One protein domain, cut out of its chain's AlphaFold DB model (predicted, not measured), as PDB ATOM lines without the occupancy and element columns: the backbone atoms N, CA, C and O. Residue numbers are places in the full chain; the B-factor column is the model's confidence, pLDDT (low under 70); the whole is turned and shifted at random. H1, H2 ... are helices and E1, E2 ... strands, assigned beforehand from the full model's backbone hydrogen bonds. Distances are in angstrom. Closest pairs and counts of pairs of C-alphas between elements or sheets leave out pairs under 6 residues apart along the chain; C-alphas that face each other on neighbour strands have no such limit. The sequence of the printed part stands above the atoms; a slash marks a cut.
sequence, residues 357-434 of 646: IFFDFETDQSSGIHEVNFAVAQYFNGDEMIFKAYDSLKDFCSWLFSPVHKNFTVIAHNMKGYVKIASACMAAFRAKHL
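What this domain is: This is residues 357 to 434 of the 646 residues of an uncharacterized protein of Araneus ventricosus (UniProt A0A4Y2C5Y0). A twisted four-stranded sheet has helix H1 over one face and the other face bare; residues 416 to 425 and 427 to 433, with most of helix H2, stick out beyond the E4 edge. The printed 78 residues, class mixed, run E1 E2 E3 H1 E4 H2; the mixed sheet's order is E3 E2 E1 E4. The whole is loose, radius of gyration of the C-alphas 16.0 A, spanning 48 by 33 by 18 A.

How they stand to each other: Start at E1, residues 357 to 364, and E2, residues 371 to 379, a hairpin with N 358 and O 378 within hydrogen-bond range at 2.7 A. E3, residues 384 to 388, forms a hairpin with E2 and completes a meander, each strand the antiparallel neighbour of the one before; see N 385 and O 377, 2.7 A. Parallel to E1 is E4, residues 409 to 412, with N 411 and O 357 at 2.7 A. H1, residues 392 to 400, is on the sheet over E2, height 8.3 A, along the strands; closest C-alphas are Phe 374 and Ser 392, 5.7 A. E3, H1 and E4 make a split strand-helix-strand unit, E2 and E1 between its same-way strands, its crossover right-handed. H2, residues 421 to 432, is not on the sheet. In H1 and H2 every O i to N i+4 pair is within hydrogen-bond range.

Where its parts are: Find C-alpha 357 at (25.004, -0.321, -27.221); E1 runs 23.3 A, E2 24.0 A. H2 runs 16.5 A to C-alpha 432 at (20.727, 2.042, -51.675).

The domain as a whole: The printed part has no cut and no long link; pLDDT is under 70 at residues 368 to 371, 410 to 425 and 427.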
ATOM      1  N   ILE A 357      23.967  -0.729 -28.174       79.38
ATOM      2  CA  ILE A 357      25.004  -0.321 -27.221       79.38
ATOM      3  C   ILE A 357      26.354  -0.560 -27.888       79.38
ATOM      4  O   ILE A 357      26.665  -1.691 -28.242       79.38
ATOM      5  N   PHE A 358      27.153   0.480 -28.056       81.69
ATOM      6  CA  PHE A 358      28.535   0.414 -28.507       81.69
ATOM      7  C   PHE A 358      29.443   0.295 -27.287       81.69
ATOM      8  O   PHE A 358      29.160   0.934 -26.289       81.69
ATOM      9  N   PHE A 359      30.507  -0.500 -27.298       79.25
ATOM     10  CA  PHE A 359      31.434  -0.526 -26.164       79.25
ATOM     11  C   PHE A 359      32.874  -0.787 -26.585       79.25
ATOM     12  O   PHE A 359      33.120  -1.394 -27.627       79.25
ATOM     13  N   ASP A 360      33.816  -0.357 -25.757       77.88
ATOM     14  CA  ASP A 360      35.241  -0.616 -25.932       77.88
ATOM     15  C   ASP A 360      35.907  -0.960 -24.597       77.88
ATOM     16  O   ASP A 360      35.434  -0.546 -23.532       77.88
ATOM     17  N   PHE A 361      36.993  -1.727 -24.663       79.38
ATOM     18  CA  PHE A 361      37.814  -2.098 -23.513       79.38
ATOM     19  C   PHE A 361      39.242  -1.619 -23.721       79.38
ATOM     20  O   PHE A 361      39.865  -1.939 -24.730       79.38
ATOM     21  N   GLU A 362      39.793  -0.979 -22.700       77.94
ATOM     22  CA  GLU A 362      41.237  -0.875 -22.555       77.94
ATOM     23  C   GLU A 362      41.726  -2.033 -21.689       77.94
ATOM     24  O   GLU A 362      41.070  -2.450 -20.724       77.94
ATOM     25  N   THR A 363      42.881  -2.576 -22.058       75.56
ATOM     26  CA  THR A 363      43.491  -3.701 -21.347       75.56
ATOM     27  C   THR A 363      44.919  -3.383 -20.958       75.56
ATOM     28  O   THR A 363      45.714  -2.990 -21.813       75.56
ATOM     29  N   ASP A 364      45.267  -3.662 -19.708       73.81
ATOM     30  CA  ASP A 364      46.645  -3.796 -19.260       73.81
ATOM     31  C   ASP A 364      47.202  -5.157 -19.718       73.81
ATOM     32  O   ASP A 364      46.508  -6.174 -19.684       73.81
ATOM     33  N   GLN A 365      48.447  -5.161 -20.194       71.06
ATOM     34  CA  GLN A 365      49.157  -6.346 -20.696       71.06
ATOM     35  C   GLN A 365      50.485  -6.584 -19.966       71.06
ATOM     36  O   GLN A 365      51.250  -7.469 -20.352       71.06
ATOM     37  N   SER A 366      50.783  -5.810 -18.921       75.56
ATOM     38  CA  SER A 366      52.047  -5.878 -18.179       75.56
ATOM     39  C   SER A 366      52.351  -7.270 -17.598       75.56
ATOM     40  O   SER A 366      53.516  -7.642 -17.474       75.56
ATOM     41  N   SER A 367      51.321  -8.076 -17.316       70.56
ATOM     42  CA  SER A 367      51.423  -9.451 -16.802       70.56
ATOM     43  C   SER A 367      51.551 -10.533 -17.889       70.56
ATOM     44  O   SER A 367      51.714 -11.713 -17.570       70.56
ATOM     45  N   GLY A 368      51.461 -10.168 -19.175       60.16
ATOM     46  CA  GLY A 368      51.352 -11.110 -20.297       60.16
ATOM     47  C   GLY A 368      49.951 -11.713 -20.484       60.16
ATOM     48  O   GLY A 368      49.753 -12.543 -21.373       60.16
ATOM     49  N   ILE A 369      48.975 -11.296 -19.672       66.75
ATOM     50  CA  ILE A 369      47.547 -11.603 -19.799       66.75
ATOM     51  C   ILE A 369      46.820 -10.276 -20.044       66.75
ATOM     52  O   ILE A 369      47.162  -9.270 -19.435       66.75
ATOM     53  N   HIS A 370      45.833 -10.260 -20.943       67.56
ATOM     54  CA  HIS A 370      44.998  -9.074 -21.149       67.56
ATOM     55  C   HIS A 370      44.014  -8.928 -19.986       67.56
ATOM     56  O   HIS A 370      43.045  -9.687 -19.899       67.56
ATOM     57  N   GLU A 371      44.243  -7.946 -19.121       69.69
ATOM     58  CA  GLU A 371      43.352  -7.607 -18.012       69.69
ATOM     59  C   GLU A 371      42.642  -6.287 -18.307       69.69
ATOM     60  O   GLU A 371      43.279  -5.261 -18.524       69.69
ATOM     61  N   VAL A 372      41.307  -6.305 -18.349       73.81
ATOM     62  CA  VAL A 372      40.510  -5.096 -18.606       73.81
ATOM     63  C   VAL A 372      40.595  -4.180 -17.388       73.81
ATOM     64  O   VAL A 372      40.092  -4.519 -16.320       73.81
ATOM     65  N   ASN A 373      41.198  -3.009 -17.559       80.06
ATOM     66  CA  ASN A 373      41.335  -1.995 -16.512       80.06
ATOM     67  C   ASN A 373      40.404  -0.788 -16.729       80.06
ATOM     68  O   ASN A 373      40.265   0.052 -15.831       80.06
ATOM     69  N   PHE A 374      39.759  -0.704 -17.897       83.00
ATOM     70  CA  PHE A 374      38.788   0.333 -18.227       83.00
ATOM     71  C   PHE A 374      37.829  -0.141 -19.325       83.00
ATOM     72  O   PHE A 374      38.241  -0.782 -20.291       83.00
ATOM     73  N   ALA A 375      36.543   0.178 -19.186       81.62
ATOM     74  CA  ALA A 375      35.522  -0.112 -20.185       81.62
ATOM     75  C   ALA A 375      34.579   1.078 -20.369       81.62
ATOM     76  O   ALA A 375      34.183   1.716 -19.394       81.62
ATOM     77  N   VAL A 376      34.170   1.340 -21.609       85.56
ATOM     78  CA  VAL A 376      33.167   2.364 -21.942       85.56
ATOM     79  C   VAL A 376      32.071   1.717 -22.756       85.56
ATOM     80  O   VAL A 376      32.369   0.991 -23.696       85.56
ATOM     81  N   ALA A 377      30.818   1.991 -22.414       86.00
ATOM     82  CA  ALA A 377      29.649   1.612 -23.188       86.00
ATOM     83  C   ALA A 377      28.829   2.860 -23.524       86.00
ATOM     84  O   ALA A 377      28.563   3.660 -22.641       86.00
ATOM     85  N   GLN A 378      28.401   3.013 -24.769       87.44
ATOM     86  CA  GLN A 378      27.600   4.117 -25.271       87.44
ATOM     87  C   GLN A 378      26.296   3.578 -25.864       87.44
ATOM     88  O   GLN A 378      26.311   2.711 -26.735       87.44
ATOM     89  N   TYR A 379      25.152   4.076 -25.421       87.19
ATOM     90  CA  TYR A 379      23.859   3.777 -26.033       87.19
ATOM     91  C   TYR A 379      23.697   4.501 -27.375       87.19
ATOM     92  O   TYR A 379      24.364   5.491 -27.657       87.19
ATOM     93  N   PHE A 380      22.749   4.058 -28.206       82.75
ATOM     94  CA  PHE A 380      22.453   4.708 -29.489       82.75
ATOM     95  C   PHE A 380      22.107   6.202 -29.376       82.75
ATOM     96  O   PHE A 380      22.396   6.972 -30.287       82.75
ATOM     97  N   ASN A 381      21.498   6.618 -28.263       86.19
ATOM     98  CA  ASN A 381      21.155   8.015 -27.994       86.19
ATOM     99  C   ASN A 381      22.363   8.879 -27.570       86.19
ATOM    100  O   ASN A 381      22.201  10.088 -27.420       86.19
ATOM    101  N   GLY A 382      23.549   8.280 -27.404       84.50
ATOM    102  CA  GLY A 382      24.784   8.950 -27.000       84.50
ATOM    103  C   GLY A 382      25.090   8.897 -25.501       84.50
ATOM    104  O   GLY A 382      26.152   9.371 -25.110       84.50
ATOM    105  N   ASP A 383      24.218   8.320 -24.667       89.88
ATOM    106  CA  ASP A 383      24.483   8.186 -23.229       89.88
ATOM    107  C   ASP A 383      25.626   7.197 -22.977       89.88
ATOM    108  O   ASP A 383      25.667   6.126 -23.584       89.88
ATOM    109  N   GLU A 384      26.531   7.515 -22.051       91.62
ATOM    110  CA  GLU A 384      27.724   6.710 -21.773       91.62
ATOM    111  C   GLU A 384      27.748   6.145 -20.349       91.62
ATOM    112  O   GLU A 384      27.374   6.799 -19.378       91.62
ATOM    113  N   MET A 385      28.260   4.923 -20.229       90.56
ATOM    114  CA  MET A 385      28.582   4.243 -18.983       90.56
ATOM    115  C   MET A 385      30.059   3.879 -18.975       90.56
ATOM    116  O   MET A 385      30.556   3.218 -19.885       90.56
ATOM    117  N   ILE A 386      30.755   4.302 -17.924       90.00
ATOM    118  CA  ILE A 386      32.198   4.126 -17.780       90.00
ATOM    119  C   ILE A 386      32.469   3.239 -16.569       90.00
ATOM    120  O   ILE A 386      32.011   3.528 -15.463       90.00
ATOM    121  N   PHE A 387      33.272   2.201 -16.773       87.94
ATOM    122  CA  PHE A 387      33.751   1.282 -15.748       87.94
ATOM    123  C   PHE A 387      35.268   1.446 -15.640       87.94
ATOM    124  O   PHE A 387      35.965   1.496 -16.655       87.94
ATOM    125  N   LYS A 388      35.774   1.602 -14.415       87.38
ATOM    126  CA  LYS A 388      37.190   1.888 -14.143       87.38
ATOM    127  C   LYS A 388      37.739   0.882 -13.136       87.38
ATOM    128  O   LYS A 388      36.995   0.430 -12.272       87.38
ATOM    129  N   ALA A 389      39.050   0.638 -13.199       85.12
ATOM    130  CA  ALA A 389      39.821  -0.304 -12.375       85.12
ATOM    131  C   ALA A 389      39.756  -1.765 -12.852       85.12
ATOM    132  O   ALA A 389      39.065  -2.096 -13.810       85.12
ATOM    133  N   TYR A 390      40.506  -2.654 -12.200       79.38
ATOM    134  CA  TYR A 390      40.625  -4.062 -12.607       79.38
ATOM    135  C   TYR A 390      39.333  -4.882 -12.401       79.38
ATOM    136  O   TYR A 390      39.205  -5.975 -12.948       79.38
ATOM    137  N   ASP A 391      38.337  -4.332 -11.697       79.69
ATOM    138  CA  ASP A 391      36.982  -4.893 -11.610       79.69
ATOM    139  C   ASP A 391      36.069  -4.474 -12.787       79.69
ATOM    140  O   ASP A 391      34.945  -4.969 -12.901       79.69
ATOM    141  N   SER A 392      36.551  -3.627 -13.713       74.75
ATOM    142  CA  SER A 392      35.758  -3.067 -14.824       74.75
ATOM    143  C   SER A 392      35.016  -4.124 -15.634       74.75
ATOM    144  O   SER A 392      33.874  -3.909 -16.029       74.75
ATOM    145  N   LEU A 393      35.636  -5.285 -15.873       73.31
ATOM    146  CA  LEU A 393      35.007  -6.374 -16.620       73.31
ATOM    147  C   LEU A 393      33.780  -6.938 -15.893       73.31
ATOM    148  O   LEU A 393      32.754  -7.216 -16.518       73.31
ATOM    149  N   LYS A 394      33.886  -7.121 -14.575       76.06
ATOM    150  CA  LYS A 394      32.818  -7.667 -13.736       76.06
ATOM    151  C   LYS A 394      31.660  -6.680 -13.625       76.06
ATOM    152  O   LYS A 394      30.504  -7.092 -13.756       76.06
ATOM    153  N   ASP A 395      31.962  -5.401 -13.445       78.69
ATOM    154  CA  ASP A 395      30.950  -4.348 -13.341       78.69
ATOM    155  C   ASP A 395      30.244  -4.118 -14.680       78.69
ATOM    156  O   ASP A 395      29.013  -4.085 -14.729       78.69
ATOM    157  N   PHE A 396      31.001  -4.093 -15.783       80.88
ATOM    158  CA  PHE A 396      30.453  -4.042 -17.136       80.88
ATOM    159  C   PHE A 396      29.526  -5.229 -17.417       80.88
ATOM    160  O   PHE A 396      28.424  -5.040 -17.922       80.88
ATOM    161  N   CYS A 397      29.930  -6.455 -17.062       79.38
ATOM    162  CA  CYS A 397      29.095  -7.641 -17.264       79.38
ATOM    163  C   CYS A 397      27.824  -7.593 -16.406       79.38
ATOM    164  O   CYS A 397      26.742  -7.907 -16.895       79.38
ATOM    165  N   SER A 398      27.935  -7.170 -15.145       79.56
ATOM    166  CA  SER A 398      26.787  -7.053 -14.236       79.56
ATOM    167  C   SER A 398      25.777  -6.018 -14.734       79.56
ATOM    168  O   SER A 398      24.571  -6.253 -14.701       79.56
ATOM    169  N   TRP A 399      26.270  -4.896 -15.257       88.31
ATOM    170  CA  TRP A 399      25.454  -3.883 -15.913       88.31
ATOM    171  C   TRP A 399      24.821  -4.414 -17.207       88.31
ATOM    172  O   TRP A 399      23.600  -4.347 -17.370       88.31
ATOM    173  N   LEU A 400      25.620  -5.001 -18.105       81.25
ATOM    174  CA  LEU A 400      25.172  -5.435 -19.427       81.25
ATOM    175  C   LEU A 400      24.140  -6.563 -19.348       81.25
ATOM    176  O   LEU A 400      23.154  -6.541 -20.078       81.25
ATOM    177  N   PHE A 401      24.331  -7.525 -18.447       80.31
ATOM    178  CA  PHE A 401      23.414  -8.652 -18.264       80.31
ATOM    179  C   PHE A 401      22.216  -8.327 -17.360       80.31
ATOM    180  O   PHE A 401      21.424  -9.219 -17.051       80.31
ATOM    181  N   SER A 402      22.045  -7.065 -16.959       79.25
ATOM    182  CA  SER A 402      20.858  -6.642 -16.221       79.25
ATOM    183  C   SER A 402      19.581  -6.756 -17.078       79.25
ATOM    184  O   SER A 402      19.627  -6.628 -18.306       79.25
ATOM    185  N   PRO A 403      18.398  -6.946 -16.456       80.75
ATOM    186  CA  PRO A 403      17.124  -7.048 -17.177       80.75
ATOM    187  C   PRO A 403      16.784  -5.839 -18.060       80.75
ATOM    188  O   PRO A 403      15.984  -5.970 -18.985       80.75
ATOM    189  N   VAL A 404      17.384  -4.678 -17.783       82.38
ATOM    190  CA  VAL A 404      17.169  -3.423 -18.518       82.38
ATOM    191  C   VAL A 404      17.654  -3.529 -19.968       82.38
ATOM    192  O   VAL A 404      17.023  -2.978 -20.864       82.38
ATOM    193  N   HIS A 405      18.710  -4.306 -20.225       82.12
ATOM    194  CA  HIS A 405      19.284  -4.482 -21.568       82.12
ATOM    195  C   HIS A 405      18.720  -5.689 -22.320       82.12
ATOM    196  O   HIS A 405      19.271  -6.128 -23.334       82.12
ATOM    197  N   LYS A 406      17.600  -6.244 -21.855       76.00
ATOM    198  CA  LYS A 406      16.906  -7.309 -22.574       76.00
ATOM    199  C   LYS A 406      16.532  -6.825 -23.981       76.00
ATOM    200  O   LYS A 406      15.931  -5.768 -24.139       76.00
ATOM    201  N   ASN A 407      16.861  -7.625 -24.996       74.44
ATOM    202  CA  ASN A 407      16.710  -7.316 -26.427       74.44
ATOM    203  C   ASN A 407      17.607  -6.196 -26.992       74.44
ATOM    204  O   ASN A 407      17.422  -5.817 -28.149       74.44
ATOM    205  N   PHE A 408      18.595  -5.697 -26.245       76.06
ATOM    206  CA  PHE A 408      19.607  -4.814 -26.824       76.06
ATOM    207  C   PHE A 408      20.613  -5.602 -27.668       76.06
ATOM    208  O   PHE A 408      20.952  -6.750 -27.373       76.06
ATOM    209  N   THR A 409      21.089  -4.971 -28.740       74.38
ATOM    210  CA  THR A 409      22.213  -5.450 -29.545       74.38
ATOM    211  C   THR A 409      23.462  -4.686 -29.139       74.38
ATOM    212  O   THR A 409      23.515  -3.463 -29.233       74.38
ATOM    213  N   VAL A 410      24.483  -5.419 -28.716       68.31
ATOM    214  CA  VAL A 410      25.735  -4.841 -28.227       68.31
ATOM    215  C   VAL A 410      26.818  -4.983 -29.298       68.31
ATOM    216  O   VAL A 410      26.992  -6.065 -29.864       68.31
ATOM    217  N   ILE A 411      27.534  -3.897 -29.583       68.06
ATOM    218  CA  ILE A 411      28.519  -3.750 -30.655       68.06
ATOM    219  C   ILE A 411      29.847  -3.324 -30.026       68.06
ATOM    220  O   ILE A 411      29.942  -2.270 -29.420       68.06
ATOM    221  N   ALA A 412      30.885  -4.137 -30.173       66.88
ATOM    222  CA  ALA A 412      32.214  -3.790 -29.677       66.88
ATOM    223  C   ALA A 412      33.003  -2.988 -30.721       66.88
ATOM    224  O   ALA A 412      32.937  -3.318 -31.908       66.88
ATOM    225  N   HIS A 413      33.798  -2.013 -30.285       58.50
ATOM    226  CA  HIS A 413      34.583  -1.143 -31.162       58.50
ATOM    227  C   HIS A 413      35.738  -1.866 -31.884       58.50
ATOM    228  O   HIS A 413      36.179  -1.393 -32.926       58.50
ATOM    229  N   ASN A 414      36.186  -3.050 -31.438       52.12
ATOM    230  CA  ASN A 414      37.171  -3.839 -32.197       52.12
ATOM    231  C   ASN A 414      37.251  -5.327 -31.795       52.12
ATOM    232  O   ASN A 414      38.328  -5.882 -31.560       52.12
ATOM    233  N   MET A 415      36.111  -6.014 -31.670       42.22
ATOM    234  CA  MET A 415      36.110  -7.424 -31.257       42.22
ATOM    235  C   MET A 415      36.234  -8.356 -32.467       42.22
ATOM    236  O   MET A 415      35.438  -8.297 -33.400       42.22
ATOM    237  N   LYS A 416      37.257  -9.222 -32.437       38.06
ATOM    238  CA  LYS A 416      37.704 -10.158 -33.489       38.06
ATOM    239  C   LYS A 416      36.537 -10.924 -34.150       38.06
ATOM    240  O   LYS A 416      36.198 -12.036 -33.751       38.06
ATOM    241  N   GLY A 417      35.948 -10.342 -35.195       38.06
ATOM    242  CA  GLY A 417      34.806 -10.881 -35.931       38.06
ATOM    243  C   GLY A 417      34.867 -10.459 -37.398       38.06
ATOM    244  O   GLY A 417      34.853  -9.283 -37.728       38.06
ATOM    245  N   TYR A 418      34.990 -11.435 -38.294       41.62
ATOM    246  CA  TYR A 418      35.260 -11.230 -39.717       41.62
ATOM    247  C   TYR A 418      34.123 -10.490 -40.450       41.62
ATOM    248  O   TYR A 418      33.200 -11.126 -40.961       41.62
ATOM    249  N   VAL A 419      34.230  -9.170 -40.616       42.84
ATOM    250  CA  VAL A 419      33.485  -8.425 -41.642       42.84
ATOM    251  C   VAL A 419      34.490  -7.915 -42.668       42.84
ATOM    252  O   VAL A 419      35.325  -7.068 -42.391       42.84
ATOM    253  N   LYS A 420      34.450  -8.453 -43.890       50.16
ATOM    254  CA  LYS A 420      35.237  -7.874 -44.986       50.16
ATOM    255  C   LYS A 420      34.580  -6.549 -45.371       50.16
ATOM    256  O   LYS A 420      33.393  -6.575 -45.695       50.16
ATOM    257  N   ILE A 421      35.330  -5.446 -45.431       54.41
ATOM    258  CA  ILE A 421      34.850  -4.128 -45.913       54.41
ATOM    259  C   ILE A 421      34.056  -4.274 -47.219       54.41
ATOM    260  O   ILE A 421      32.945  -3.767 -47.345       54.41
ATOM    261  N   ALA A 422      34.560  -5.094 -48.147       54.66
ATOM    262  CA  ALA A 422      33.874  -5.409 -49.398       54.66
ATOM    263  C   ALA A 422      32.443  -5.949 -49.196       54.66
ATOM    264  O   ALA A 422      31.540  -5.602 -49.950       54.66
ATOM    265  N   SER A 423      32.196  -6.765 -48.167       55.72
ATOM    266  CA  SER A 423      30.858  -7.281 -47.856       55.72
ATOM    267  C   SER A 423      29.918  -6.189 -47.339       55.72
ATOM    268  O   SER A 423      28.744  -6.186 -47.712       55.72
ATOM    269  N   ALA A 424      30.413  -5.274 -46.500       58.53
ATOM    270  CA  ALA A 424      29.629  -4.149 -45.989       58.53
ATOM    271  C   ALA A 424      29.289  -3.157 -47.115       58.53
ATOM    272  O   ALA A 424      28.120  -2.816 -47.305       58.53
ATOM    273  N   CYS A 425      30.276  -2.794 -47.943       65.50
ATOM    274  CA  CYS A 425      30.077  -1.942 -49.116       65.50
ATOM    275  C   CYS A 425      29.092  -2.563 -50.117       65.50
ATOM    276  O   CYS A 425      28.192  -1.878 -50.595       65.50
ATOM    277  N   MET A 426      29.197  -3.869 -50.393       71.38
ATOM    278  CA  MET A 426      28.262  -4.557 -51.290       71.38
ATOM    279  C   MET A 426      26.838  -4.616 -50.730       71.38
ATOM    280  O   MET A 426      25.884  -4.531 -51.500       71.38
ATOM    281  N   ALA A 427      26.665  -4.749 -49.411       67.50
ATOM    282  CA  ALA A 427      25.345  -4.683 -48.786       67.50
ATOM    283  C   ALA A 427      24.732  -3.279 -48.911       67.50
ATOM    284  O   ALA A 427      23.573  -3.159 -49.307       67.50
ATOM    285  N   ALA A 428      25.518  -2.228 -48.654       71.88
ATOM    286  CA  ALA A 428      25.082  -0.841 -48.807       71.88
ATOM    287  C   ALA A 428      24.737  -0.505 -50.267       71.88
ATOM    288  O   ALA A 428      23.659   0.022 -50.542       71.88
ATOM    289  N   PHE A 429      25.600  -0.887 -51.214       78.69
ATOM    290  CA  PHE A 429      25.374  -0.694 -52.645       78.69
ATOM    291  C   PHE A 429      24.086  -1.380 -53.113       78.69
ATOM    292  O   PHE A 429      23.230  -0.739 -53.713       78.69
ATOM    293  N   ARG A 430      23.886  -2.659 -52.765       80.06
ATOM    294  CA  ARG A 430      22.682  -3.422 -53.150       80.06
ATOM    295  C   ARG A 430      21.384  -2.897 -52.534       80.06
ATOM    296  O   ARG A 430      20.323  -3.181 -53.083       80.06
ATOM    297  N   ALA A 431      21.456  -2.201 -51.401       77.50
ATOM    298  CA  ALA A 431      20.283  -1.664 -50.718       77.50
ATOM    299  C   ALA A 431      19.927  -0.237 -51.149       77.50
ATOM    300  O   ALA A 431      18.748   0.103 -51.177       77.50
ATOM    301  N   LYS A 432      20.926   0.599 -51.459       78.75
ATOM    302  CA  LYS A 432      20.727   2.042 -51.675       78.75
ATOM    303  C   LYS A 432      21.043   2.531 -53.089       78.75
ATOM    304  O   LYS A 432      20.567   3.595 -53.461       78.75
ATOM    305  N   HIS A 433      21.850   1.798 -53.857       84.00
ATOM    306  CA  HIS A 433      22.437   2.310 -55.105       84.00
ATOM    307  C   HIS A 433      22.256   1.386 -56.317       84.00
ATOM    308  O   HIS A 433      22.377   1.837 -57.452       84.00
ATOM    309  N   LEU A 434      21.975   0.097 -56.105       84.50
ATOM    310  CA  LEU A 434      21.780  -0.853 -57.193       84.50
ATOM    311  C   LEU A 434      20.431  -0.620 -57.878       84.50
ATOM    312  O   LEU A 434      19.378  -0.857 -57.289       84.50
TER     313      LEU A 434